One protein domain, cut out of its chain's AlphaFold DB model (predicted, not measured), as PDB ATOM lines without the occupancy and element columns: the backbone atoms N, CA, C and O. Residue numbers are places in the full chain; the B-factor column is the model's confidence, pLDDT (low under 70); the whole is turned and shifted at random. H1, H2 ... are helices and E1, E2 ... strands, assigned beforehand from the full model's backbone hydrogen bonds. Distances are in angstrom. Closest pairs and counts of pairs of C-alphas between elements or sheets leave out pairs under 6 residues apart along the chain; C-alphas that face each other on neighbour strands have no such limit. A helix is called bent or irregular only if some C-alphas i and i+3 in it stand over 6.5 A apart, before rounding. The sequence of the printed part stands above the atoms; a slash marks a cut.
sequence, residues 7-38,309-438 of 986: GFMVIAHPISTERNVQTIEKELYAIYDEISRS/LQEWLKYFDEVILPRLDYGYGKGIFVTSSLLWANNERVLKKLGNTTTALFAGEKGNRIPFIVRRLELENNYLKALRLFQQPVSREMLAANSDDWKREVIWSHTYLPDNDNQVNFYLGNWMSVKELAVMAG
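This is residues 7 to 38 and 309 to 438 of the 986 residues of the protein "Putative ATP-binding protein" of uncultured bacterium contig00062 (UniProt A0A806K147). A strongly twisted sheet of three strands, E1, E2 and E5, runs through the domain with H3 and H6 over one face, while at one end H1 and the bent H2 lie side by side as an antiparallel pair. The small hairpin E3-E4, H4, H5 and the long link before H5 lie mostly on the side of the sheet away from H6, where residues 396 to 401 stick out, while the long link before H4, residues 359 to 377, starts from H3 on the side of H6 and passes over to H4. The printed part has 162 residues with six named helices and five named strands, in the order E1 H1 H2 E2 H3 H4 H5 E3 E4 E5 H6. The sheet's order is E1 - E2 - E5, antiparallel, and the class is mixed, helices and strands. The whole is compact, with a radius of gyration of the C-alphas of 16.4 A and spans of 50 by 37 by 30 A.

In the large sheet, E1 is residues 7 to 14, 22.8 A long from C-alpha 7 at (-56.541, -29.855, 43.136); E2 is residues 332 to 341, 29.0 A; E5 is residues 426 to 429. H3, residues 344 to 358, is 21.0 A long, and H6 is residues 430 to 437, with C-alpha 437 at (-44.297, -30.939, 38.409). H1, residues 18 to 38, is 30.5 A long. H2, residues 309 to 330, was assigned as one helix by its hydrogen bonds but is bent, with C-alphas 318 and 321 7.2 A apart; its arms are H2a, residues 309 to 318, and H2b, residues 321 to 330. H4 is residues 378 to 384, H5 401 to 409, E3 412 to 414 and E4 420 to 423.

E1 and E2 are antiparallel neighbours, with N 9 and O 338 2.9 A apart, within hydrogen-bond range. E2 and E5 are antiparallel too, with N 335 and O 426 at 2.8 A. H3 and H6 are on the same face, along the strands, at heights over the sheet of 9.1 A and 8.4 A. H2b is on the sheet, its Gly 327 and Ser 429 of E5 having the closest C-alphas, 5.0 A apart. H1 touches H2a with residues 32 to 38 alone, at a shallow tilt of 31 degrees, opposite ways; the closest C-alphas, of Ile 35 and Leu 309, are 6.3 A apart. H1 touches H2b with residues 18 to 25 alone, the C-alphas of Val 21 and Tyr 328 being closest at 7.0 A. The hairpin E3 and E4 has N 413 and O 421 at 3.1 A, and E4 runs on into E5 at 80 degrees. H1 and H5 are close but not clearly touching, closest at the C-alphas of Ile 31 and Lys 403, 7.1 A apart. H4 touches no helix. Every O i to N i+4 pair is within range in H1, H2a, H2b, H3, H4 and H5, and 3 of 4 in H6.

The two C-alphas farthest apart are those of Arg 37 and Asn 342, 50.8 A. Residues 39 to 308 are not printed, and C-alphas 38 and 309 are 7.3 A apart across this cut. The links H3 to H4 and H4 to H5 are long. Mean pLDDT of the printed part is 74.7; 46 residues are under 70, among them residues 391 to 421.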
ATOM      1  N   GLY A   7     -57.273 -29.556  44.359       82.62
ATOM      2  CA  GLY A   7     -56.541 -29.855  43.136       82.62
ATOM      3  C   GLY A   7     -55.507 -28.782  42.804       82.62
ATOM      4  O   GLY A   7     -55.672 -27.599  43.117       82.62
ATOM      5  N   PHE A   8     -54.429 -29.233  42.168       84.69
ATOM      6  CA  PHE A   8     -53.351 -28.429  41.606       84.69
ATOM      7  C   PHE A   8     -53.128 -28.900  40.169       84.69
ATOM      8  O   PHE A   8     -53.062 -30.102  39.916       84.69
ATOM      9  N   MET A   9     -53.043 -27.963  39.229       84.25
ATOM     10  CA  MET A   9     -52.775 -28.235  37.819       84.25
ATOM     11  C   MET A   9     -51.694 -27.292  37.320       84.25
ATOM     12  O   MET A   9     -51.785 -26.082  37.525       84.25
ATOM     13  N   VAL A  10     -50.724 -27.852  36.607       86.00
ATOM     14  CA  VAL A  10     -49.731 -27.100  35.846       86.00
ATOM     15  C   VAL A  10     -50.050 -27.296  34.367       86.00
ATOM     16  O   VAL A  10     -50.001 -28.418  33.873       86.00
ATOM     17  N   ILE A  11     -50.404 -26.217  33.668       85.75
ATOM     18  CA  ILE A  11     -50.467 -26.197  32.201       85.75
ATOM     19  C   ILE A  11     -49.175 -25.541  31.732       85.75
ATOM     20  O   ILE A  11     -48.900 -24.408  32.118       85.75
ATOM     21  N   ALA A  12     -48.383 -26.244  30.928       86.62
ATOM     22  CA  ALA A  12     -47.126 -25.746  30.379       86.62
ATOM     23  C   ALA A  12     -47.169 -25.844  28.849       86.62
ATOM     24  O   ALA A  12     -47.159 -26.940  28.290       86.62
ATOM     25  N   HIS A  13     -47.237 -24.700  28.169       83.81
ATOM     26  CA  HIS A  13     -47.222 -24.634  26.710       83.81
ATOM     27  C   HIS A  13     -45.792 -24.357  26.218       83.81
ATOM     28  O   HIS A  13     -45.225 -23.336  26.614       83.81
ATOM     29  N   PRO A  14     -45.177 -25.225  25.394       83.12
ATOM     30  CA  PRO A  14     -43.816 -25.007  24.909       83.12
ATOM     31  C   PRO A  14     -43.755 -23.770  24.006       83.12
ATOM     32  O   PRO A  14     -44.608 -23.589  23.138       83.12
ATOM     33  N   ILE A  15     -42.720 -22.945  24.169       80.12
ATOM     34  CA  ILE A  15     -42.431 -21.847  23.242       80.12
ATOM     35  C   ILE A  15     -41.792 -22.481  22.002       80.12
ATOM     36  O   ILE A  15     -40.610 -22.810  21.977       80.12
ATOM     37  N   SER A  16     -42.625 -22.759  21.001       62.50
ATOM     38  CA  SER A  16     -42.425 -23.853  20.041       62.50
ATOM     39  C   SER A  16     -41.492 -23.566  18.858       62.50
ATOM     40  O   SER A  16     -41.324 -24.428  17.999       62.50
ATOM     41  N   THR A  17     -40.861 -22.390  18.805       62.31
ATOM     42  CA  THR A  17     -39.933 -22.017  17.725       62.31
ATOM     43  C   THR A  17     -38.751 -21.208  18.244       62.31
ATOM     44  O   THR A  17     -38.945 -20.231  18.970       62.31
ATOM     45  N   GLU A  18     -37.555 -21.542  17.760       62.16
ATOM     46  CA  GLU A  18     -36.295 -20.804  17.945       62.16
ATOM     47  C   GLU A  18     -36.464 -19.291  17.692       62.16
ATOM     48  O   GLU A  18     -36.104 -18.461  18.526       62.16
ATOM     49  N   ARG A  19     -37.150 -18.946  16.592       61.56
ATOM     50  CA  ARG A  19     -37.493 -17.573  16.189       61.56
ATOM     51  C   ARG A  19     -38.252 -16.787  17.264       61.56
ATOM     52  O   ARG A  19     -38.007 -15.592  17.421       61.56
ATOM     53  N   ASN A  20     -39.155 -17.423  18.010       68.81
ATOM     54  CA  ASN A  20     -39.916 -16.743  19.062       68.81
ATOM     55  C   ASN A  20     -39.043 -16.453  20.286       68.81
ATOM     56  O   ASN A  20     -39.178 -15.382  20.873       68.81
ATOM     57  N   VAL A  21     -38.114 -17.352  20.629       73.44
ATOM     58  CA  VAL A  21     -37.150 -17.135  21.722       73.44
ATOM     59  C   VAL A  21     -36.163 -16.019  21.358       73.44
ATOM     60  O   VAL A  21     -36.013 -15.081  22.132       73.44
ATOM     61  N   GLN A  22     -35.606 -16.035  20.141       73.31
ATOM     62  CA  GLN A  22     -34.746 -14.958  19.615       73.31
ATOM     63  C   GLN A  22     -35.477 -13.603  19.527       73.31
ATOM     64  O   GLN A  22     -34.883 -12.547  19.738       73.31
ATOM     65  N   THR A  23     -36.782 -13.606  19.234       74.50
ATOM     66  CA  THR A  23     -37.592 -12.374  19.221       74.50
ATOM     67  C   THR A  23     -37.799 -11.834  20.639       74.50
ATOM     68  O   THR A  23     -37.644 -10.637  20.854       74.50
ATOM     69  N   ILE A  24     -38.086 -12.701  21.617       77.19
ATOM     70  CA  ILE A  24     -38.158 -12.329  23.041       77.19
ATOM     71  C   ILE A  24     -36.823 -11.738  23.515       77.19
ATOM     72  O   ILE A  24     -36.805 -10.658  24.098       77.19
ATOM     73  N   GLU A  25     -35.714 -12.420  23.230       79.38
ATOM     74  CA  GLU A  25     -34.354 -11.998  23.572       79.38
ATOM     75  C   GLU A  25     -34.031 -10.598  23.027       79.38
ATOM     76  O   GLU A  25     -33.585  -9.719  23.766       79.38
ATOM     77  N   LYS A  26     -34.340 -10.352  21.750       80.19
ATOM     78  CA  LYS A  26     -34.121  -9.057  21.099       80.19
ATOM     79  C   LYS A  26     -34.912  -7.915  21.749       80.19
ATOM     80  O   LYS A  26     -34.354  -6.834  21.941       80.19
ATOM     81  N   GLU A  27     -36.182  -8.130  22.094       77.25
ATOM     82  CA  GLU A  27     -36.988  -7.106  22.778       77.25
ATOM     83  C   GLU A  27     -36.505  -6.874  24.221       77.25
ATOM     84  O   GLU A  27     -36.470  -5.733  24.685       77.25
ATOM     85  N   LEU A  28     -36.047  -7.922  24.918       81.06
ATOM     86  CA  LEU A  28     -35.417  -7.793  26.236       81.06
ATOM     87  C   LEU A  28     -34.123  -6.969  26.175       81.06
ATOM     88  O   LEU A  28     -33.922  -6.124  27.046       81.06
ATOM     89  N   TYR A  29     -33.284  -7.142  25.147       83.12
ATOM     90  CA  TYR A  29     -32.097  -6.303  24.945       83.12
ATOM     91  C   TYR A  29     -32.452  -4.842  24.624       83.12
ATOM     92  O   TYR A  29     -31.875  -3.932  25.218       83.12
ATOM     93  N   ALA A  30     -33.448  -4.591  23.767       80.38
ATOM     94  CA  ALA A  30     -33.905  -3.227  23.475       80.38
ATOM     95  C   ALA A  30     -34.404  -2.495  24.740       80.38
ATOM     96  O   ALA A  30     -34.105  -1.314  24.946       80.38
ATOM     97  N   ILE A  31     -35.112  -3.216  25.615       79.38
ATOM     98  CA  ILE A  31     -35.548  -2.745  26.935       79.38
ATOM     99  C   ILE A  31     -34.352  -2.530  27.879       79.38
ATOM    100  O   ILE A  31     -34.282  -1.499  28.550       79.38
ATOM    101  N   TYR A  32     -33.401  -3.466  27.922       84.06
ATOM    102  CA  TYR A  32     -32.191  -3.369  28.743       84.06
ATOM    103  C   TYR A  32     -31.383  -2.108  28.404       84.06
ATOM    104  O   TYR A  32     -31.013  -1.358  29.308       84.06
ATOM    105  N   ASP A  33     -31.202  -1.792  27.120       82.38
ATOM    106  CA  ASP A  33     -30.516  -0.574  26.671       82.38
ATOM    107  C   ASP A  33     -31.256   0.714  27.070       82.38
ATOM    108  O   ASP A  33     -30.632   1.742  27.349       82.38
ATOM    109  N   GLU A  34     -32.591   0.708  27.067       81.38
ATOM    110  CA  GLU A  34     -33.433   1.840  27.489       81.38
ATOM    111  C   GLU A  34     -33.353   2.072  29.012       81.38
ATOM    112  O   GLU A  34     -33.182   3.209  29.469       81.38
ATOM    113  N   ILE A  35     -33.367   0.991  29.799       82.19
ATOM    114  CA  ILE A  35     -33.142   1.024  31.252       82.19
ATOM    115  C   ILE A  35     -31.704   1.464  31.562       82.19
ATOM    116  O   ILE A  35     -31.509   2.319  32.424       82.19
ATOM    117  N   SER A  36     -30.704   0.947  30.844       81.94
ATOM    118  CA  SER A  36     -29.275   1.235  31.043       81.94
ATOM    119  C   SER A  36     -28.957   2.724  30.873       81.94
ATOM    120  O   SER A  36     -28.436   3.357  31.796       81.94
ATOM    121  N   ARG A  37     -29.415   3.331  29.766       78.62
ATOM    122  CA  ARG A  37     -29.330   4.787  29.510       78.62
ATOM    123  C   ARG A  37     -30.043   5.647  30.565       78.62
ATOM    124  O   ARG A  37     -29.730   6.828  30.713       78.62
ATOM    125  N   SER A  38     -30.982   5.062  31.306       77.50
ATOM    126  CA  SER A  38     -31.751   5.724  32.368       77.50
ATOM    127  C   SER A  38     -31.200   5.450  33.780       77.50
ATOM    128  O   SER A  38     -31.525   6.173  34.723       77.50
ATOM    129  N   LEU A 309     -33.317   1.221  38.941       80.62
ATOM    130  CA  LEU A 309     -33.035   0.736  37.586       80.62
ATOM    131  C   LEU A 309     -31.774  -0.142  37.533       80.62
ATOM    132  O   LEU A 309     -31.788  -1.170  36.865       80.62
ATOM    133  N   GLN A 310     -30.725   0.185  38.298       81.38
ATOM    134  CA  GLN A 310     -29.540  -0.680  38.436       81.38
ATOM    135  C   GLN A 310     -29.888  -2.073  38.993       81.38
ATOM    136  O   GLN A 310     -29.373  -3.082  38.518       81.38
ATOM    137  N   GLU A 311     -30.797  -2.141  39.966       81.62
ATOM    138  CA  GLU A 311     -31.305  -3.403  40.519       81.62
ATOM    139  C   GLU A 311     -32.204  -4.188  39.543       81.62
ATOM    140  O   GLU A 311     -32.345  -5.402  39.698       81.62
ATOM    141  N   TRP A 312     -32.803  -3.528  38.542       83.25
ATOM    142  CA  TRP A 312     -33.491  -4.206  37.438       83.25
ATOM    143  C   TRP A 312     -32.507  -4.756  36.406       83.25
ATOM    144  O   TRP A 312     -32.644  -5.923  36.058       83.25
ATOM    145  N   LEU A 313     -31.494  -3.990  35.979       84.38
ATOM    146  CA  LEU A 313     -30.431  -4.489  35.084       84.38
ATOM    147  C   LEU A 313     -29.791  -5.756  35.666       84.38
ATOM    148  O   LEU A 313     -29.788  -6.803  35.028       84.38
ATOM    149  N   LYS A 314     -29.430  -5.710  36.953       84.94
ATOM    150  CA  LYS A 314     -28.920  -6.868  37.693       84.94
ATOM    151  C   LYS A 314     -29.860  -8.088  37.661       84.94
ATOM    152  O   LYS A 314     -29.391  -9.220  37.670       84.94
ATOM    153  N   TYR A 315     -31.179  -7.890  37.635       85.25
ATOM    154  CA  TYR A 315     -32.152  -8.985  37.529       85.25
ATOM    155  C   TYR A 315     -32.280  -9.536  36.098       85.25
ATOM    156  O   TYR A 315     -32.538 -10.729  35.931       85.25
ATOM    157  N   PHE A 316     -32.049  -8.716  35.066       85.06
ATOM    158  CA  PHE A 316     -31.858  -9.222  33.705       85.06
ATOM    159  C   PHE A 316     -30.610 -10.117  33.645       85.06
ATOM    160  O   PHE A 316     -30.724 -11.268  33.222       85.06
ATOM    161  N   ASP A 317     -29.475  -9.630  34.159       86.62
ATOM    162  CA  ASP A 317     -28.177 -10.320  34.132       86.62
ATOM    163  C   ASP A 317     -28.155 -11.617  34.962       86.62
ATOM    164  O   ASP A 317     -27.680 -12.650  34.496       86.62
ATOM    165  N   GLU A 318     -28.664 -11.590  36.202       86.19
ATOM    166  CA  GLU A 318     -28.594 -12.732  37.128       86.19
ATOM    167  C   GLU A 318     -29.767 -13.724  36.992       86.19
ATOM    168  O   GLU A 318     -29.676 -14.830  37.531       86.19
ATOM    169  N   VAL A 319     -30.881 -13.356  36.332       84.12
ATOM    170  CA  VAL A 319     -32.114 -14.176  36.323       84.12
ATOM    171  C   VAL A 319     -32.777 -14.315  34.950       84.12
ATOM    172  O   VAL A 319     -33.001 -15.447  34.524       84.12
ATOM    173  N   ILE A 320     -33.131 -13.222  34.258       84.12
ATOM    174  CA  ILE A 320     -33.933 -13.330  33.020       84.12
ATOM    175  C   ILE A 320     -33.107 -13.921  31.872       84.12
ATOM    176  O   ILE A 320     -33.525 -14.916  31.278       84.12
ATOM    177  N   LEU A 321     -31.938 -13.346  31.572       86.25
ATOM    178  CA  LEU A 321     -31.102 -13.792  30.455       86.25
ATOM    179  C   LEU A 321     -30.560 -15.223  30.678       86.25
ATOM    180  O   LEU A 321     -30.725 -16.043  29.775       86.25
ATOM    181  N   PRO A 322     -30.065 -15.616  31.876       87.56
ATOM    182  CA  PRO A 322     -29.679 -17.008  32.144       87.56
ATOM    183  C   PRO A 322     -30.838 -18.015  32.078       87.56
ATOM    184  O   PRO A 322     -30.624 -19.168  31.702       87.56
ATOM    185  N   ARG A 323     -32.078 -17.617  32.421       86.00
ATOM    186  CA  ARG A 323     -33.264 -18.469  32.204       86.00
ATOM    187  C   ARG A 323     -33.521 -18.670  30.712       86.00
ATOM    188  O   ARG A 323     -33.888 -19.777  30.319       86.00
ATOM    189  N   LEU A 324     -33.367 -17.618  29.907       83.50
ATOM    190  CA  LEU A 324     -33.639 -17.658  28.473       83.50
ATOM    191  C   LEU A 324     -32.593 -18.490  27.718       83.50
ATOM    192  O   LEU A 324     -32.987 -19.359  26.950       83.50
ATOM    193  N   ASP A 325     -31.303 -18.317  28.016       85.12
ATOM    194  CA  ASP A 325     -30.189 -19.121  27.478       85.12
ATOM    195  C   ASP A 325     -30.342 -20.619  27.810       85.12
ATOM    196  O   ASP A 325     -30.421 -21.473  26.921       85.12
ATOM    197  N   TYR A 326     -30.528 -20.957  29.093       85.00
ATOM    198  CA  TYR A 326     -30.812 -22.340  29.491       85.00
ATOM    199  C   TYR A 326     -32.100 -22.873  28.830       85.00
ATOM    200  O   TYR A 326     -32.179 -24.036  28.426       85.00
ATOM    201  N   GLY A 327     -33.112 -22.012  28.699       80.94
ATOM    202  CA  GLY A 327     -34.377 -22.291  28.026       80.94
ATOM    203  C   GLY A 327     -34.244 -22.539  26.521       80.94
ATOM    204  O   GLY A 327     -34.964 -23.378  25.984       80.94
ATOM    205  N   TYR A 328     -33.295 -21.885  25.855       77.56
ATOM    206  CA  TYR A 328     -32.958 -22.090  24.448       77.56
ATOM    207  C   TYR A 328     -32.335 -23.476  24.239       77.56
ATOM    208  O   TYR A 328     -32.774 -24.243  23.385       77.56
ATOM    209  N   GLY A 329     -31.367 -23.849  25.087       78.00
ATOM    210  CA  GLY A 329     -30.664 -25.133  24.992       78.00
ATOM    211  C   GLY A 329     -31.418 -26.358  25.535       78.00
ATOM    212  O   GLY A 329     -31.037 -27.488  25.211       78.00
ATOM    213  N   LYS A 330     -32.439 -26.181  26.391       81.12
ATOM    214  CA  LYS A 330     -33.161 -27.290  27.065       81.12
ATOM    215  C   LYS A 330     -34.691 -27.203  27.048       81.12
ATOM    216  O   LYS A 330     -35.337 -28.141  27.507       81.12
ATOM    217  N   GLY A 331     -35.275 -26.138  26.505       84.00
ATOM    218  CA  GLY A 331     -36.720 -25.921  26.432       84.00
ATOM    219  C   GLY A 331     -37.243 -24.930  27.476       84.00
ATOM    220  O   GLY A 331     -36.872 -24.959  28.656       84.00
ATOM    221  N   ILE A 332     -38.158 -24.069  27.027       87.00
ATOM    222  CA  ILE A 332     -38.823 -23.032  27.819       87.00
ATOM    223  C   ILE A 332     -40.325 -23.016  27.507       87.00
ATOM    224  O   ILE A 332     -40.751 -23.209  26.367       87.00
ATOM    225  N   PHE A 333     -41.133 -22.846  28.551       86.69
ATOM    226  CA  PHE A 333     -42.580 -23.047  28.529       86.69
ATOM    227  C   PHE A 333     -43.290 -21.834  29.122       86.69
ATOM    228  O   PHE A 333     -42.837 -21.292  30.129       86.69
ATOM    229  N   VAL A 334     -44.433 -21.442  28.558       84.88
ATOM    230  CA  VAL A 334     -45.379 -20.568  29.258       84.88
ATOM    231  C   VAL A 334     -46.213 -21.430  30.195       84.88
ATOM    232  O   VAL A 334     -46.968 -22.291  29.740       84.88
ATOM    233  N   THR A 335     -46.082 -21.191  31.496       84.06
ATOM    234  CA  THR A 335     -46.647 -22.051  32.536       84.06
ATOM    235  C   THR A 335     -47.709 -21.326  33.362       84.06
ATOM    236  O   THR A 335     -47.425 -20.329  34.032       84.06
ATOM    237  N   SER A 336     -48.934 -21.855  33.358       82.81
ATOM    238  CA  SER A 336     -49.990 -21.526  34.323       82.81
ATOM    239  C   SER A 336     -50.028 -22.556  35.449       82.81
ATOM    240  O   SER A 336     -50.034 -23.759  35.201       82.81
ATOM    241  N   SER A 337     -50.149 -22.086  36.691       83.56
ATOM    242  CA  SER A 337     -50.507 -22.917  37.846       83.56
ATOM    243  C   SER A 337     -51.916 -22.575  38.312       83.56
ATOM    244  O   SER A 337     -52.190 -21.421  38.643       83.56
ATOM    245  N   LEU A 338     -52.802 -23.570  38.360       86.00
ATOM    246  CA  LEU A 338     -54.170 -23.427  38.848       86.00
ATOM    247  C   LEU A 338     -54.368 -24.213  40.144       86.00
ATOM    248  O   LEU A 338     -53.918 -25.350  40.272       86.00
ATOM    249  N   LEU A 339     -55.080 -23.601  41.089       87.25
ATOM    250  CA  LEU A 339     -55.411 -24.158  42.397       87.25
ATOM    251  C   LEU A 339     -56.926 -24.084  42.593       87.25
ATOM    252  O   LEU A 339     -57.528 -23.038  42.350       87.25
ATOM    253  N   TRP A 340     -57.541 -25.170  43.056       88.00
ATOM    254  CA  TRP A 340     -58.957 -25.193  43.434       88.00
ATOM    255  C   TRP A 340     -59.183 -26.095  44.647       88.00
ATOM    256  O   TRP A 340     -58.420 -27.022  44.904       88.00
ATOM    257  N   ALA A 341     -60.233 -25.815  45.412       88.31
ATOM    258  CA  ALA A 341     -60.651 -26.624  46.551       88.31
ATOM    259  C   ALA A 341     -62.145 -26.414  46.810       88.31
ATOM    260  O   ALA A 341     -62.693 -25.366  46.464       88.31
ATOM    261  N   ASN A 342     -62.780 -27.359  47.503       84.62
ATOM    262  CA  ASN A 342     -64.219 -27.321  47.804       84.62
ATOM    263  C   ASN A 342     -64.614 -26.235  48.838       84.62
ATOM    264  O   ASN A 342     -65.777 -26.127  49.220       84.62
ATOM    265  N   ASN A 343     -63.659 -25.432  49.328       84.94
ATOM    266  CA  ASN A 343     -63.853 -24.428  50.377       84.94
ATOM    267  C   ASN A 343     -62.827 -23.283  50.243       84.94
ATOM    268  O   ASN A 343     -61.626 -23.529  50.127       84.94
ATOM    269  N   GLU A 344     -63.272 -22.023  50.329       85.06
ATOM    270  CA  GLU A 344     -62.401 -20.840  50.204       85.06
ATOM    271  C   GLU A 344     -61.281 -20.782  51.265       85.06
ATOM    272  O   GLU A 344     -60.192 -20.281  50.982       85.06
ATOM    273  N   ARG A 345     -61.498 -21.327  52.473       84.31
ATOM    274  CA  ARG A 345     -60.441 -21.423  53.499       84.31
ATOM    275  C   ARG A 345     -59.315 -22.352  53.049       84.31
ATOM    276  O   ARG A 345     -58.146 -22.005  53.199       84.31
ATOM    277  N   VAL A 346     -59.676 -23.501  52.473       85.75
ATOM    278  CA  VAL A 346     -58.725 -24.483  51.931       85.75
ATOM    279  C   VAL A 346     -57.989 -23.872  50.742       85.75
ATOM    280  O   VAL A 346     -56.770 -23.941  50.703       85.75
ATOM    281  N   LEU A 347     -58.688 -23.172  49.843       87.81
ATOM    282  CA  LEU A 347     -58.071 -22.508  48.691       87.81
ATOM    283  C   LEU A 347     -57.052 -21.422  49.093       87.81
ATOM    284  O   LEU A 347     -55.967 -21.365  48.520       87.81
ATOM    285  N   LYS A 348     -57.348 -20.593  50.105       87.00
ATOM    286  CA  LYS A 348     -56.392 -19.591  50.625       87.00
ATOM    287  C   LYS A 348     -55.175 -20.242  51.293       87.00
ATOM    288  O   LYS A 348     -54.045 -19.829  51.056       87.00
ATOM    289  N   LYS A 349     -55.402 -21.281  52.100       85.38
ATOM    290  CA  LYS A 349     -54.358 -22.074  52.775       85.38
ATOM    291  C   LYS A 349     -53.449 -22.790  51.770       85.38
ATOM    292  O   LYS A 349     -52.229 -22.757  51.921       85.38
ATOM    293  N   LEU A 350     -54.042 -23.376  50.731       86.06
ATOM    294  CA  LEU A 350     -53.367 -23.973  49.584       86.06
ATOM    295  C   LEU A 350     -52.515 -22.934  48.859       86.06
ATOM    296  O   LEU A 350     -51.309 -23.121  48.799       86.06
ATOM    297  N   GLY A 351     -53.095 -21.810  48.424       86.62
ATOM    298  CA  GLY A 351     -52.363 -20.728  47.757       86.62
ATOM    299  C   GLY A 351     -51.139 -20.254  48.543       86.62
ATOM    300  O   GLY A 351     -50.032 -20.251  48.009       86.62
ATOM    301  N   ASN A 352     -51.307 -19.956  49.835       84.44
ATOM    302  CA  ASN A 352     -50.196 -19.555  50.702       84.44
ATOM    303  C   ASN A 352     -49.110 -20.642  50.809       84.44
ATOM    304  O   ASN A 352     -47.924 -20.323  50.825       84.44
ATOM    305  N   THR A 353     -49.501 -21.920  50.863       83.94
ATOM    306  CA  THR A 353     -48.552 -23.044  50.941       83.94
ATOM    307  C   THR A 353     -47.835 -23.265  49.609       83.94
ATOM    308  O   THR A 353     -46.631 -23.480  49.603       83.94
ATOM    309  N   THR A 354     -48.533 -23.156  48.476       80.62
ATOM    310  CA  THR A 354     -47.952 -23.244  47.129       80.62
ATOM    311  C   THR A 354     -46.947 -22.117  46.880       80.62
ATOM    312  O   THR A 354     -45.843 -22.389  46.415       80.62
ATOM    313  N   THR A 355     -47.265 -20.872  47.262       81.88
ATOM    314  CA  THR A 355     -46.295 -19.765  47.232       81.88
ATOM    315  C   THR A 355     -45.092 -20.051  48.134       81.88
ATOM    316  O   THR A 355     -43.968 -19.822  47.707       81.88
ATOM    317  N   ALA A 356     -45.292 -20.578  49.347       79.69
ATOM    318  CA  ALA A 356     -44.191 -20.878  50.267       79.69
ATOM    319  C   ALA A 356     -43.302 -22.057  49.817       79.69
ATOM    320  O   ALA A 356     -42.111 -22.047  50.103       79.69
ATOM    321  N   LEU A 357     -43.857 -23.053  49.118       77.50
ATOM    322  CA  LEU A 357     -43.115 -24.214  48.605       77.50
ATOM    323  C   LEU A 357     -42.293 -23.898  47.348       77.50
ATOM    324  O   LEU A 357     -41.244 -24.504  47.150       77.50
ATOM    325  N   PHE A 358     -42.763 -22.978  46.498       76.00
ATOM    326  CA  PHE A 358     -42.084 -22.623  45.245       76.00
ATOM    327  C   PHE A 358     -41.311 -21.292  45.303       76.00
ATOM    328  O   PHE A 358     -40.578 -20.967  44.369       76.00
ATOM    329  N   ALA A 359     -41.411 -20.523  46.392       72.75
ATOM    330  CA  ALA A 359     -40.512 -19.400  46.649       72.75
ATOM    331  C   ALA A 359     -39.119 -19.904  47.072       72.75
ATOM    332  O   ALA A 359     -38.978 -20.608  48.068       72.75
ATOM    333  N   GLY A 360     -38.081 -19.521  46.323       66.50
ATOM    334  CA  GLY A 360     -36.693 -19.828  46.670       66.50
ATOM    335  C   GLY A 360     -36.143 -18.964  47.813       66.50
ATOM    336  O   GLY A 360     -36.670 -17.897  48.117       66.50
ATOM    337  N   GLU A 361     -35.025 -19.398  48.401       61.19
ATOM    338  CA  GLU A 361     -34.353 -18.709  49.522       61.19
ATOM    339  C   GLU A 361     -33.817 -17.307  49.164       61.19
ATOM    340  O   GLU A 361     -33.617 -16.467  50.042       61.19
ATOM    341  N   LYS A 362     -33.574 -17.039  47.873       66.62
ATOM    342  CA  LYS A 362     -33.179 -15.720  47.364       66.62
ATOM    343  C   LYS A 362     -34.409 -14.923  46.929       66.62
ATOM    344  O   LYS A 362     -35.259 -15.429  46.200       66.62
ATOM    345  N   GLY A 363     -34.452 -13.645  47.310       62.88
ATOM    346  CA  GLY A 363     -35.496 -12.718  46.875       62.88
ATOM    347  C   GLY A 363     -35.545 -12.573  45.349       62.88
ATOM    348  O   GLY A 363     -34.524 -12.353  44.705       62.88
ATOM    349  N   ASN A 364     -36.746 -12.676  44.785       71.75
ATOM    350  CA  ASN A 364     -37.020 -12.577  43.352       71.75
ATOM    351  C   ASN A 364     -37.818 -11.287  43.077       71.75
ATOM    352  O   ASN A 364     -38.793 -11.017  43.782       71.75
ATOM    353  N   ARG A 365     -37.432 -10.499  42.059       76.44
ATOM    354  CA  ARG A 365     -38.136  -9.258  41.661       76.44
ATOM    355  C   ARG A 365     -39.588  -9.512  41.233       76.44
ATOM    356  O   ARG A 365     -40.420  -8.626  41.399       76.44
ATOM    357  N   ILE A 366     -39.891 -10.714  40.735       74.06
ATOM    358  CA  ILE A 366     -41.229 -11.157  40.318       74.06
ATOM    359  C   ILE A 366     -41.570 -12.449  41.092       74.06
ATOM    360  O   ILE A 366     -41.263 -13.550  40.631       74.06
ATOM    361  N   PRO A 367     -42.120 -12.343  42.321       71.50
ATOM    362  CA  PRO A 367     -42.409 -13.493  43.180       71.50
ATOM    363  C   PRO A 367     -43.669 -14.267  42.748       71.50
ATOM    364  O   PRO A 367     -44.496 -13.773  41.982       71.50
ATOM    365  N   PHE A 368     -43.865 -15.471  43.300       72.94
ATOM    366  CA  PHE A 368     -45.078 -16.272  43.086       72.94
ATOM    367  C   PHE A 368     -46.324 -15.628  43.720       72.94
ATOM    368  O   PHE A 368     -46.572 -15.761  44.921       72.94
ATOM    369  N   ILE A 369     -47.138 -14.965  42.893       73.38
ATOM    370  CA  ILE A 369     -48.390 -14.305  43.295       73.38
ATOM    371  C   ILE A 369     -49.593 -15.197  42.960       73.38
ATOM    372  O   ILE A 369     -49.874 -15.464  41.792       73.38
ATOM    373  N   VAL A 370     -50.371 -15.580  43.975       79.06
ATOM    374  CA  VAL A 370     -51.678 -16.228  43.786       79.06
ATOM    375  C   VAL A 370     -52.742 -15.162  43.526       79.06
ATOM    376  O   VAL A 370     -53.042 -14.348  44.399       79.06
ATOM    377  N   ARG A 371     -53.346 -15.173  42.330       77.19
ATOM    378  CA  ARG A 371     -54.497 -14.322  41.981       77.19
ATOM    379  C   ARG A 371     -55.792 -15.139  42.020       77.19
ATOM    380  O   ARG A 371     -55.838 -16.253  41.507       77.19
ATOM    381  N   ARG A 372     -56.857 -14.581  42.607       77.00
ATOM    382  CA  ARG A 372     -58.212 -15.154  42.529       77.00
ATOM    383  C   ARG A 372     -58.773 -14.894  41.129       77.00
ATOM    384  O   ARG A 372     -58.726 -13.760  40.666       77.00
ATOM    385  N   LEU A 373     -59.313 -15.925  40.482       73.62
ATOM    386  CA  LEU A 373     -60.091 -15.781  39.251       73.62
ATOM    387  C   LEU A 373     -61.584 -15.689  39.587       73.62
ATOM    388  O   LEU A 373     -62.067 -16.386  40.482       73.62
ATOM    389  N   GLU A 374     -62.304 -14.838  38.863       67.31
ATOM    390  CA  GLU A 374     -63.760 -14.716  38.960       67.31
ATOM    391  C   GLU A 374     -64.455 -15.687  37.993       67.31
ATOM    392  O   GLU A 374     -63.917 -16.045  36.941       67.31
ATOM    393  N   LEU A 375     -65.641 -16.164  38.378       56.25
ATOM    394  CA  LEU A 375     -66.235 -17.389  37.824       56.25
ATOM    395  C   LEU A 375     -66.809 -17.260  36.402       56.25
ATOM    396  O   LEU A 375     -67.111 -18.283  35.789       56.25
ATOM    397  N   GLU A 376     -66.927 -16.045  35.863       54.22
ATOM    398  CA  GLU A 376     -67.534 -15.781  34.545       54.22
ATOM    399  C   GLU A 376     -66.515 -15.387  33.457       54.22
ATOM    400  O   GLU A 376     -66.883 -15.039  32.335       54.22
ATOM    401  N   ASN A 377     -65.212 -15.481  33.745       62.03
ATOM    402  CA  ASN A 377     -64.164 -15.128  32.789       62.03
ATOM    403  C   ASN A 377     -63.947 -16.225  31.717       62.03
ATOM    404  O   ASN A 377     -63.916 -17.420  32.024       62.03
ATOM    405  N   ASN A 378     -63.710 -15.830  30.458       66.12
ATOM    406  CA  ASN A 378     -63.337 -16.738  29.363       66.12
ATOM    407  C   ASN A 378     -62.093 -17.594  29.678       66.12
ATOM    408  O   ASN A 378     -62.032 -18.746  29.246       66.12
ATOM    409  N   TYR A 379     -61.157 -17.103  30.501       71.88
ATOM    410  CA  TYR A 379     -60.024 -17.894  30.991       71.88
ATOM    411  C   TYR A 379     -60.467 -19.181  31.709       71.88
ATOM    412  O   TYR A 379     -59.836 -20.221  31.537       71.88
ATOM    413  N   LEU A 380     -61.582 -19.165  32.452       72.56
ATOM    414  CA  LEU A 380     -62.096 -20.355  33.138       72.56
ATOM    415  C   LEU A 380     -62.589 -21.426  32.150       72.56
ATOM    416  O   LEU A 380     -62.508 -22.618  32.446       72.56
ATOM    417  N   LYS A 381     -63.070 -21.023  30.965       76.12
ATOM    418  CA  LYS A 381     -63.468 -21.949  29.892       76.12
ATOM    419  C   LYS A 381     -62.240 -22.642  29.296       76.12
ATOM    420  O   LYS A 381     -62.250 -23.862  29.186       76.12
ATOM    421  N   ALA A 382     -61.178 -21.887  28.998       77.56
ATOM    422  CA  ALA A 382     -59.912 -22.439  28.508       77.56
ATOM    423  C   ALA A 382     -59.294 -23.426  29.518       77.56
ATOM    424  O   ALA A 382     -59.003 -24.568  29.169       77.56
ATOM    425  N   LEU A 383     -59.215 -23.039  30.797       76.56
ATOM    426  CA  LEU A 383     -58.686 -23.890  31.872       76.56
ATOM    427  C   LEU A 383     -59.481 -25.198  32.048       76.56
ATOM    428  O   LEU A 383     -58.882 -26.246  32.270       76.56
ATOM    429  N   ARG A 384     -60.816 -25.167  31.902       76.44
ATOM    430  CA  ARG A 384     -61.675 -26.374  31.920       76.44
ATOM    431  C   ARG A 384     -61.470 -27.302  30.717       76.44
ATOM    432  O   ARG A 384     -61.874 -28.457  30.786       76.44
ATOM    433  N   LEU A 385     -60.866 -26.809  29.638       81.25
ATOM    434  CA  LEU A 385     -60.487 -27.577  28.448       81.25
ATOM    435  C   LEU A 385     -58.988 -27.934  28.439       81.25
ATOM    436  O   LEU A 385     -58.480 -28.371  27.410       81.25
ATOM    437  N   PHE A 386     -58.279 -27.735  29.559       80.44
ATOM    438  CA  PHE A 386     -56.822 -27.900  29.685       80.44
ATOM    439  C   PHE A 386     -56.009 -27.025  28.710       80.44
ATOM    440  O   PHE A 386     -54.860 -27.326  28.390       80.44
ATOM    441  N   GLN A 387     -56.593 -25.916  28.247       81.12
ATOM    442  CA  GLN A 387     -55.961 -24.967  27.336       81.12
ATOM    443  C   GLN A 387     -55.350 -23.790  28.097       81.12
ATOM    444  O   GLN A 387     -55.942 -23.247  29.033       81.12
ATOM    445  N   GLN A 388     -54.171 -23.366  27.642       77.69
ATOM    446  CA  GLN A 388     -53.483 -22.187  28.153       77.69
ATOM    447  C   GLN A 388     -54.310 -20.924  27.827       77.69
ATOM    448  O   GLN A 388     -54.587 -20.688  26.650       77.69
ATOM    449  N   PRO A 389     -54.730 -20.107  28.812       75.06
ATOM    450  CA  PRO A 389     -55.585 -18.953  28.533       75.06
ATOM    451  C   PRO A 389     -54.814 -17.829  27.838       75.06
ATOM    452  O   PRO A 389     -53.715 -17.483  28.273       75.06
ATOM    453  N   VAL A 390     -55.414 -17.231  26.805       74.06
ATOM    454  CA  VAL A 390     -54.834 -16.139  26.003       74.06
ATOM    455  C   VAL A 390     -55.785 -14.942  25.975       74.06
ATOM    456  O   VAL A 390     -57.003 -15.118  25.922       74.06
ATOM    457  N   SER A 391     -55.233 -13.729  25.973       67.44
ATOM    458  CA  SER A 391     -55.932 -12.482  25.660       67.44
ATOM    459  C   SER A 391     -55.197 -11.690  24.579       67.44
ATOM    460  O   SER A 391     -53.969 -11.716  24.483       67.44
ATOM    461  N   ARG A 392     -55.981 -10.962  23.778       61.34
ATOM    462  CA  ARG A 392     -55.525  -9.994  22.765       61.34
ATOM    463  C   ARG A 392     -55.955  -8.556  23.088       61.34
ATOM    464  O   ARG A 392     -55.617  -7.635  22.358       61.34
ATOM    465  N   GLU A 393     -56.702  -8.360  24.173       55.00
ATOM    466  CA  GLU A 393     -57.426  -7.110  24.470       55.00
ATOM    467  C   GLU A 393     -56.759  -6.274  25.577       55.00
ATOM    468  O   GLU A 393     -57.186  -5.159  25.863       55.00
ATOM    469  N   MET A 394     -55.714  -6.802  26.225       50.75
ATOM    470  CA  MET A 394     -55.237  -6.291  27.516       50.75
ATOM    471  C   MET A 394     -54.500  -4.936  27.461       50.75
ATOM    472  O   MET A 394     -54.278  -4.344  28.514       50.75
ATOM    473  N   LEU A 395     -54.158  -4.415  26.273       47.88
ATOM    474  CA  LEU A 395     -53.459  -3.130  26.098       47.88
ATOM    475  C   LEU A 395     -54.013  -2.279  24.938       47.88
ATOM    476  O   LEU A 395     -53.311  -1.943  23.989       47.88
ATOM    477  N   ALA A 396     -55.276  -1.867  25.049       40.19
ATOM    478  CA  ALA A 396     -55.866  -0.816  24.215       40.19
ATOM    479  C   ALA A 396     -55.867   0.545  24.952       40.19
ATOM    480  O   ALA A 396     -56.925   1.046  25.329       40.19
ATOM    481  N   ALA A 397     -54.681   1.123  25.204       42.75
ATOM    482  CA  ALA A 397     -54.553   2.407  25.916       42.75
ATOM    483  C   ALA A 397     -53.407   3.319  25.424       42.75
ATOM    484  O   ALA A 397     -53.685   4.424  24.972       42.75
ATOM    485  N   ASN A 398     -52.141   2.885  25.507       46.62
ATOM    486  CA  ASN A 398     -50.960   3.668  25.102       46.62
ATOM    487  C   ASN A 398     -49.843   2.771  24.534       46.62
ATOM    488  O   ASN A 398     -49.782   1.580  24.833       46.62
ATOM    489  N   SER A 399     -48.946   3.360  23.736       50.38
ATOM    490  CA  SER A 399     -47.916   2.670  22.938       50.38
ATOM    491  C   SER A 399     -46.807   1.962  23.721       50.38
ATOM    492  O   SER A 399     -46.157   1.085  23.158       50.38
ATOM    493  N   ASP A 400     -46.577   2.323  24.984       52.38
ATOM    494  CA  ASP A 400     -45.373   1.920  25.729       52.38
ATOM    495  C   ASP A 400     -45.648   0.977  26.916       52.38
ATOM    496  O   ASP A 400     -44.724   0.353  27.440       52.38
ATOM    497  N   ASP A 401     -46.917   0.782  27.303       54.16
ATOM    498  CA  ASP A 401     -47.287  -0.121  28.407       54.16
ATOM    499  C   ASP A 401     -46.996  -1.610  28.103       54.16
ATOM    500  O   ASP A 401     -46.914  -2.421  29.025       54.16
ATOM    501  N   TRP A 402     -46.773  -2.001  26.839       56.59
ATOM    502  CA  TRP A 402     -46.447  -3.396  26.505       56.59
ATOM    503  C   TRP A 402     -45.004  -3.771  26.862       56.59
ATOM    504  O   TRP A 402     -44.798  -4.861  27.389       56.59
ATOM    505  N   LYS A 403     -44.018  -2.873  26.681       58.81
ATOM    506  CA  LYS A 403     -42.628  -3.086  27.147       58.81
ATOM    507  C   LYS A 403     -42.612  -3.348  28.654       58.81
ATOM    508  O   LYS A 403     -41.962  -4.260  29.156       58.81
ATOM    509  N   ARG A 404     -43.389  -2.538  29.370       58.25
ATOM    510  CA  ARG A 404     -43.635  -2.622  30.808       58.25
ATOM    511  C   ARG A 404     -44.235  -3.976  31.208       58.25
ATOM    512  O   ARG A 404     -43.743  -4.589  32.152       58.25
ATOM    513  N   GLU A 405     -45.255  -4.468  30.506       54.66
ATOM    514  CA  GLU A 405     -45.823  -5.793  30.793       54.66
ATOM    515  C   GLU A 405     -44.890  -6.948  30.377       54.66
ATOM    516  O   GLU A 405     -44.876  -7.971  31.061       54.66
ATOM    517  N   VAL A 406     -44.040  -6.796  29.350       59.25
ATOM    518  CA  VAL A 406     -42.953  -7.755  29.050       59.25
ATOM    519  C   VAL A 406     -42.011  -7.884  30.252       59.25
ATOM    520  O   VAL A 406     -41.771  -9.004  30.700       59.25
ATOM    521  N   ILE A 407     -41.562  -6.759  30.828       59.31
ATOM    522  CA  ILE A 407     -40.718  -6.737  32.037       59.31
ATOM    523  C   ILE A 407     -41.422  -7.402  33.226       59.31
ATOM    524  O   ILE A 407     -40.797  -8.175  33.948       59.31
ATOM    525  N   TRP A 408     -42.702  -7.090  33.472       54.62
ATOM    526  CA  TRP A 408     -43.364  -7.476  34.726       54.62
ATOM    527  C   TRP A 408     -44.029  -8.851  34.750       54.62
ATOM    528  O   TRP A 408     -44.296  -9.355  35.845       54.62
ATOM    529  N   SER A 409     -44.332  -9.448  33.597       56.03
ATOM    530  CA  SER A 409     -45.286 -10.563  33.545       56.03
ATOM    531  C   SER A 409     -44.745 -11.873  32.965       56.03
ATOM    532  O   SER A 409     -45.261 -12.930  33.320       56.03
ATOM    533  N   HIS A 410     -43.743 -11.835  32.075       63.03
ATOM    534  CA  HIS A 410     -43.347 -12.982  31.237       63.03
ATOM    535  C   HIS A 410     -44.534 -13.647  30.481       63.03
ATOM    536  O   HIS A 410     -44.495 -14.842  30.188       63.03
ATOM    537  N   THR A 411     -45.611 -12.897  30.196       60.53
ATOM    538  CA  THR A 411     -46.841 -13.404  29.536       60.53
ATOM    539  C   THR A 411     -46.823 -13.267  28.012       60.53
ATOM    540  O   THR A 411     -47.657 -13.857  27.321       60.53
ATOM    541  N   TYR A 412     -45.900 -12.461  27.491       67.62
ATOM    542  CA  TYR A 412     -45.763 -12.130  26.077       67.62
ATOM    543  C   TYR A 412     -45.282 -13.334  25.262       67.62
ATOM    544  O   TYR A 412     -44.288 -13.964  25.626       67.62
ATOM    545  N   LEU A 413     -45.938 -13.597  24.128       64.12
ATOM    546  CA  LEU A 413     -45.340 -14.303  22.993       64.12
ATOM    547  C   LEU A 413     -45.695 -13.584  21.677       64.12
ATOM    548  O   LEU A 413     -46.860 -13.209  21.489       64.12
ATOM    549  N   PRO A 414     -44.739 -13.456  20.738       60.62
ATOM    550  CA  PRO A 414     -45.042 -13.095  19.360       60.62
ATOM    551  C   PRO A 414     -45.680 -14.286  18.626       60.62
ATOM    552  O   PRO A 414     -45.245 -15.430  18.764       60.62
ATOM    553  N   ASP A 415     -46.713 -14.021  17.830       62.28
ATOM    554  CA  ASP A 415     -47.251 -14.976  16.856       62.28
ATOM    555  C   ASP A 415     -46.397 -15.000  15.571       62.28
ATOM    556  O   ASP A 415     -45.611 -14.085  15.318       62.28
ATOM    557  N   ASN A 416     -46.593 -16.001  14.709       57.03
ATOM    558  CA  ASN A 416     -45.884 -16.099  13.422       57.03
ATOM    559  C   ASN A 416     -46.167 -14.897  12.498       57.03
ATOM    560  O   ASN A 416     -45.281 -14.465  11.757       57.03
ATOM    561  N   ASP A 417     -47.372 -14.326  12.604       58.75
ATOM    562  CA  ASP A 417     -47.815 -13.104  11.915       58.75
ATOM    563  C   ASP A 417     -47.387 -11.809  12.640       58.75
ATOM    564  O   ASP A 417     -47.910 -10.729  12.367       58.75
ATOM    565  N   ASN A 418     -46.459 -11.905  13.599       55.16
ATOM    566  CA  ASN A 418     -45.942 -10.794  14.404       55.16
ATOM    567  C   ASN A 418     -47.015 -10.064  15.251       55.16
ATOM    568  O   ASN A 418     -46.811  -8.925  15.674       55.16
ATOM    569  N   GLN A 419     -48.154 -10.723  15.502       59.47
ATOM    570  CA  GLN A 419     -49.207 -10.258  16.410       59.47
ATOM    571  C   GLN A 419     -48.857 -10.584  17.866       59.47
ATOM    572  O   GLN A 419     -48.200 -11.585  18.151       59.47
ATOM    573  N   VAL A 420     -49.320  -9.750  18.798       60.25
ATOM    574  CA  VAL A 420     -49.039  -9.906  20.230       60.25
ATOM    575  C   VAL A 420     -50.144 -10.718  20.905       60.25
ATOM    576  O   VAL A 420     -51.304 -10.305  20.917       60.25
ATOM    577  N   ASN A 421     -49.781 -11.851  21.507       66.88
ATOM    578  CA  ASN A 421     -50.671 -12.651  22.346       66.88
ATOM    579  C   ASN A 421     -50.172 -12.605  23.806       66.88
ATOM    580  O   ASN A 421     -48.994 -12.859  24.069       66.88
ATOM    581  N   PHE A 422     -51.068 -12.325  24.760       70.56
ATOM    582  CA  PHE A 422     -50.767 -12.346  26.196       70.56
ATOM    583  C   PHE A 422     -51.345 -13.609  26.839       70.56
ATOM    584  O   PHE A 422     -52.559 -13.808  26.854       70.56
ATOM    585  N   TYR A 423     -50.483 -14.470  27.372       72.88
ATOM    586  CA  TYR A 423     -50.844 -15.764  27.956       72.88
ATOM    587  C   TYR A 423     -50.919 -15.681  29.488       72.88
ATOM    588  O   TYR A 423     -50.074 -15.052  30.108       72.88
ATOM    589  N   LEU A 424     -51.861 -16.362  30.149       74.25
ATOM    590  CA  LEU A 424     -52.042 -16.287  31.614       74.25
ATOM    591  C   LEU A 424     -51.017 -17.129  32.417       74.25
ATOM    592  O   LEU A 424     -51.383 -17.911  33.296       74.25
ATOM    593  N   GLY A 425     -49.724 -17.006  32.114       75.44
ATOM    594  CA  GLY A 425     -48.635 -17.766  32.736       75.44
ATOM    595  C   GLY A 425     -47.289 -17.039  32.683       75.44
ATOM    596  O   GLY A 425     -47.184 -15.983  32.072       75.44
ATOM    597  N   ASN A 426     -46.265 -17.610  33.323       79.25
ATOM    598  CA  ASN A 426     -44.885 -17.100  33.275       79.25
ATOM    599  C   ASN A 426     -44.011 -18.015  32.412       79.25
ATOM    600  O   ASN A 426     -44.249 -19.224  32.383       79.25
ATOM    601  N   TRP A 427     -42.951 -17.483  31.799       81.56
ATOM    602  CA  TRP A 427     -41.887 -18.317  31.235       81.56
ATOM    603  C   TRP A 427     -41.169 -19.114  32.335       81.56
ATOM    604  O   TRP A 427     -40.697 -18.545  33.321       81.56
ATOM    605  N   MET A 428     -41.044 -20.425  32.143       83.19
ATOM    606  CA  MET A 428     -40.270 -21.334  32.988       83.19
ATOM    607  C   MET A 428     -39.391 -22.232  32.125       83.19
ATOM    608  O   MET A 428     -39.849 -22.805  31.136       83.19
ATOM    609  N   SER A 429     -38.135 -22.394  32.528       86.50
ATOM    610  CA  SER A 429     -37.265 -23.442  31.988       86.50
ATOM    611  C   SER A 429     -37.755 -24.838  32.391       86.50
ATOM    612  O   SER A 429     -38.434 -24.994  33.410       86.50
ATOM    613  N   VAL A 430     -37.337 -25.884  31.665       84.56
ATOM    614  CA  VAL A 430     -37.563 -27.289  32.081       84.56
ATOM    615  C   VAL A 430     -37.105 -27.549  33.523       84.56
ATOM    616  O   VAL A 430     -37.767 -28.283  34.251       84.56
ATOM    617  N   LYS A 431     -36.013 -26.916  33.970       83.50
ATOM    618  CA  LYS A 431     -35.472 -27.069  35.329       83.50
ATOM    619  C   LYS A 431     -36.419 -26.529  36.405       83.50
ATOM    620  O   LYS A 431     -36.586 -27.164  37.441       83.50
ATOM    621  N   GLU A 432     -37.042 -25.379  36.163       82.44
ATOM    622  CA  GLU A 432     -38.028 -24.780  37.076       82.44
ATOM    623  C   GLU A 432     -39.360 -25.543  37.024       82.44
ATOM    624  O   GLU A 432     -39.940 -25.862  38.062       82.44
ATOM    625  N   LEU A 433     -39.801 -25.917  35.819       83.56
ATOM    626  CA  LEU A 433     -41.016 -26.701  35.605       83.56
ATOM    627  C   LEU A 433     -40.934 -28.087  36.267       83.56
ATOM    628  O   LEU A 433     -41.920 -28.538  36.843       83.56
ATOM    629  N   ALA A 434     -39.767 -28.739  36.256       80.88
ATOM    630  CA  ALA A 434     -39.549 -30.024  36.922       80.88
ATOM    631  C   ALA A 434     -39.728 -29.947  38.451       80.88
ATOM    632  O   ALA A 434     -40.261 -30.881  39.046       80.88
ATOM    633  N   VAL A 435     -39.355 -28.827  39.084       78.25
ATOM    634  CA  VAL A 435     -39.615 -28.597  40.520       78.25
ATOM    635  C   VAL A 435     -41.113 -28.410  40.779       78.25
ATOM    636  O   VAL A 435     -41.625 -28.902  41.781       78.25
ATOM    637  N   MET A 436     -41.838 -27.757  39.865       75.50
ATOM    638  CA  MET A 436     -43.288 -27.562  39.983       75.50
ATOM    639  C   MET A 436     -44.115 -28.826  39.693       75.50
ATOM    640  O   MET A 436     -45.150 -29.037  40.321       75.50
ATOM    641  N   ALA A 437     -43.664 -29.667  38.761       71.75
ATOM    642  CA  ALA A 437     -44.297 -30.939  38.409       71.75
ATOM    643  C   ALA A 437     -43.930 -32.087  39.374       71.75
ATOM    644  O   ALA A 437     -44.646 -33.087  39.448       71.75
ATOM    645  N   GLY A 438     -42.831 -31.947  40.123       67.25
ATOM    646  CA  GLY A 438     -42.339 -32.912  41.104       67.25
ATOM    647  C   GLY A 438     -43.192 -32.991  42.372       67.25
ATOM    648  O   GLY A 438     -42.760 -32.572  43.444       67.25
TER     649      GLY A 438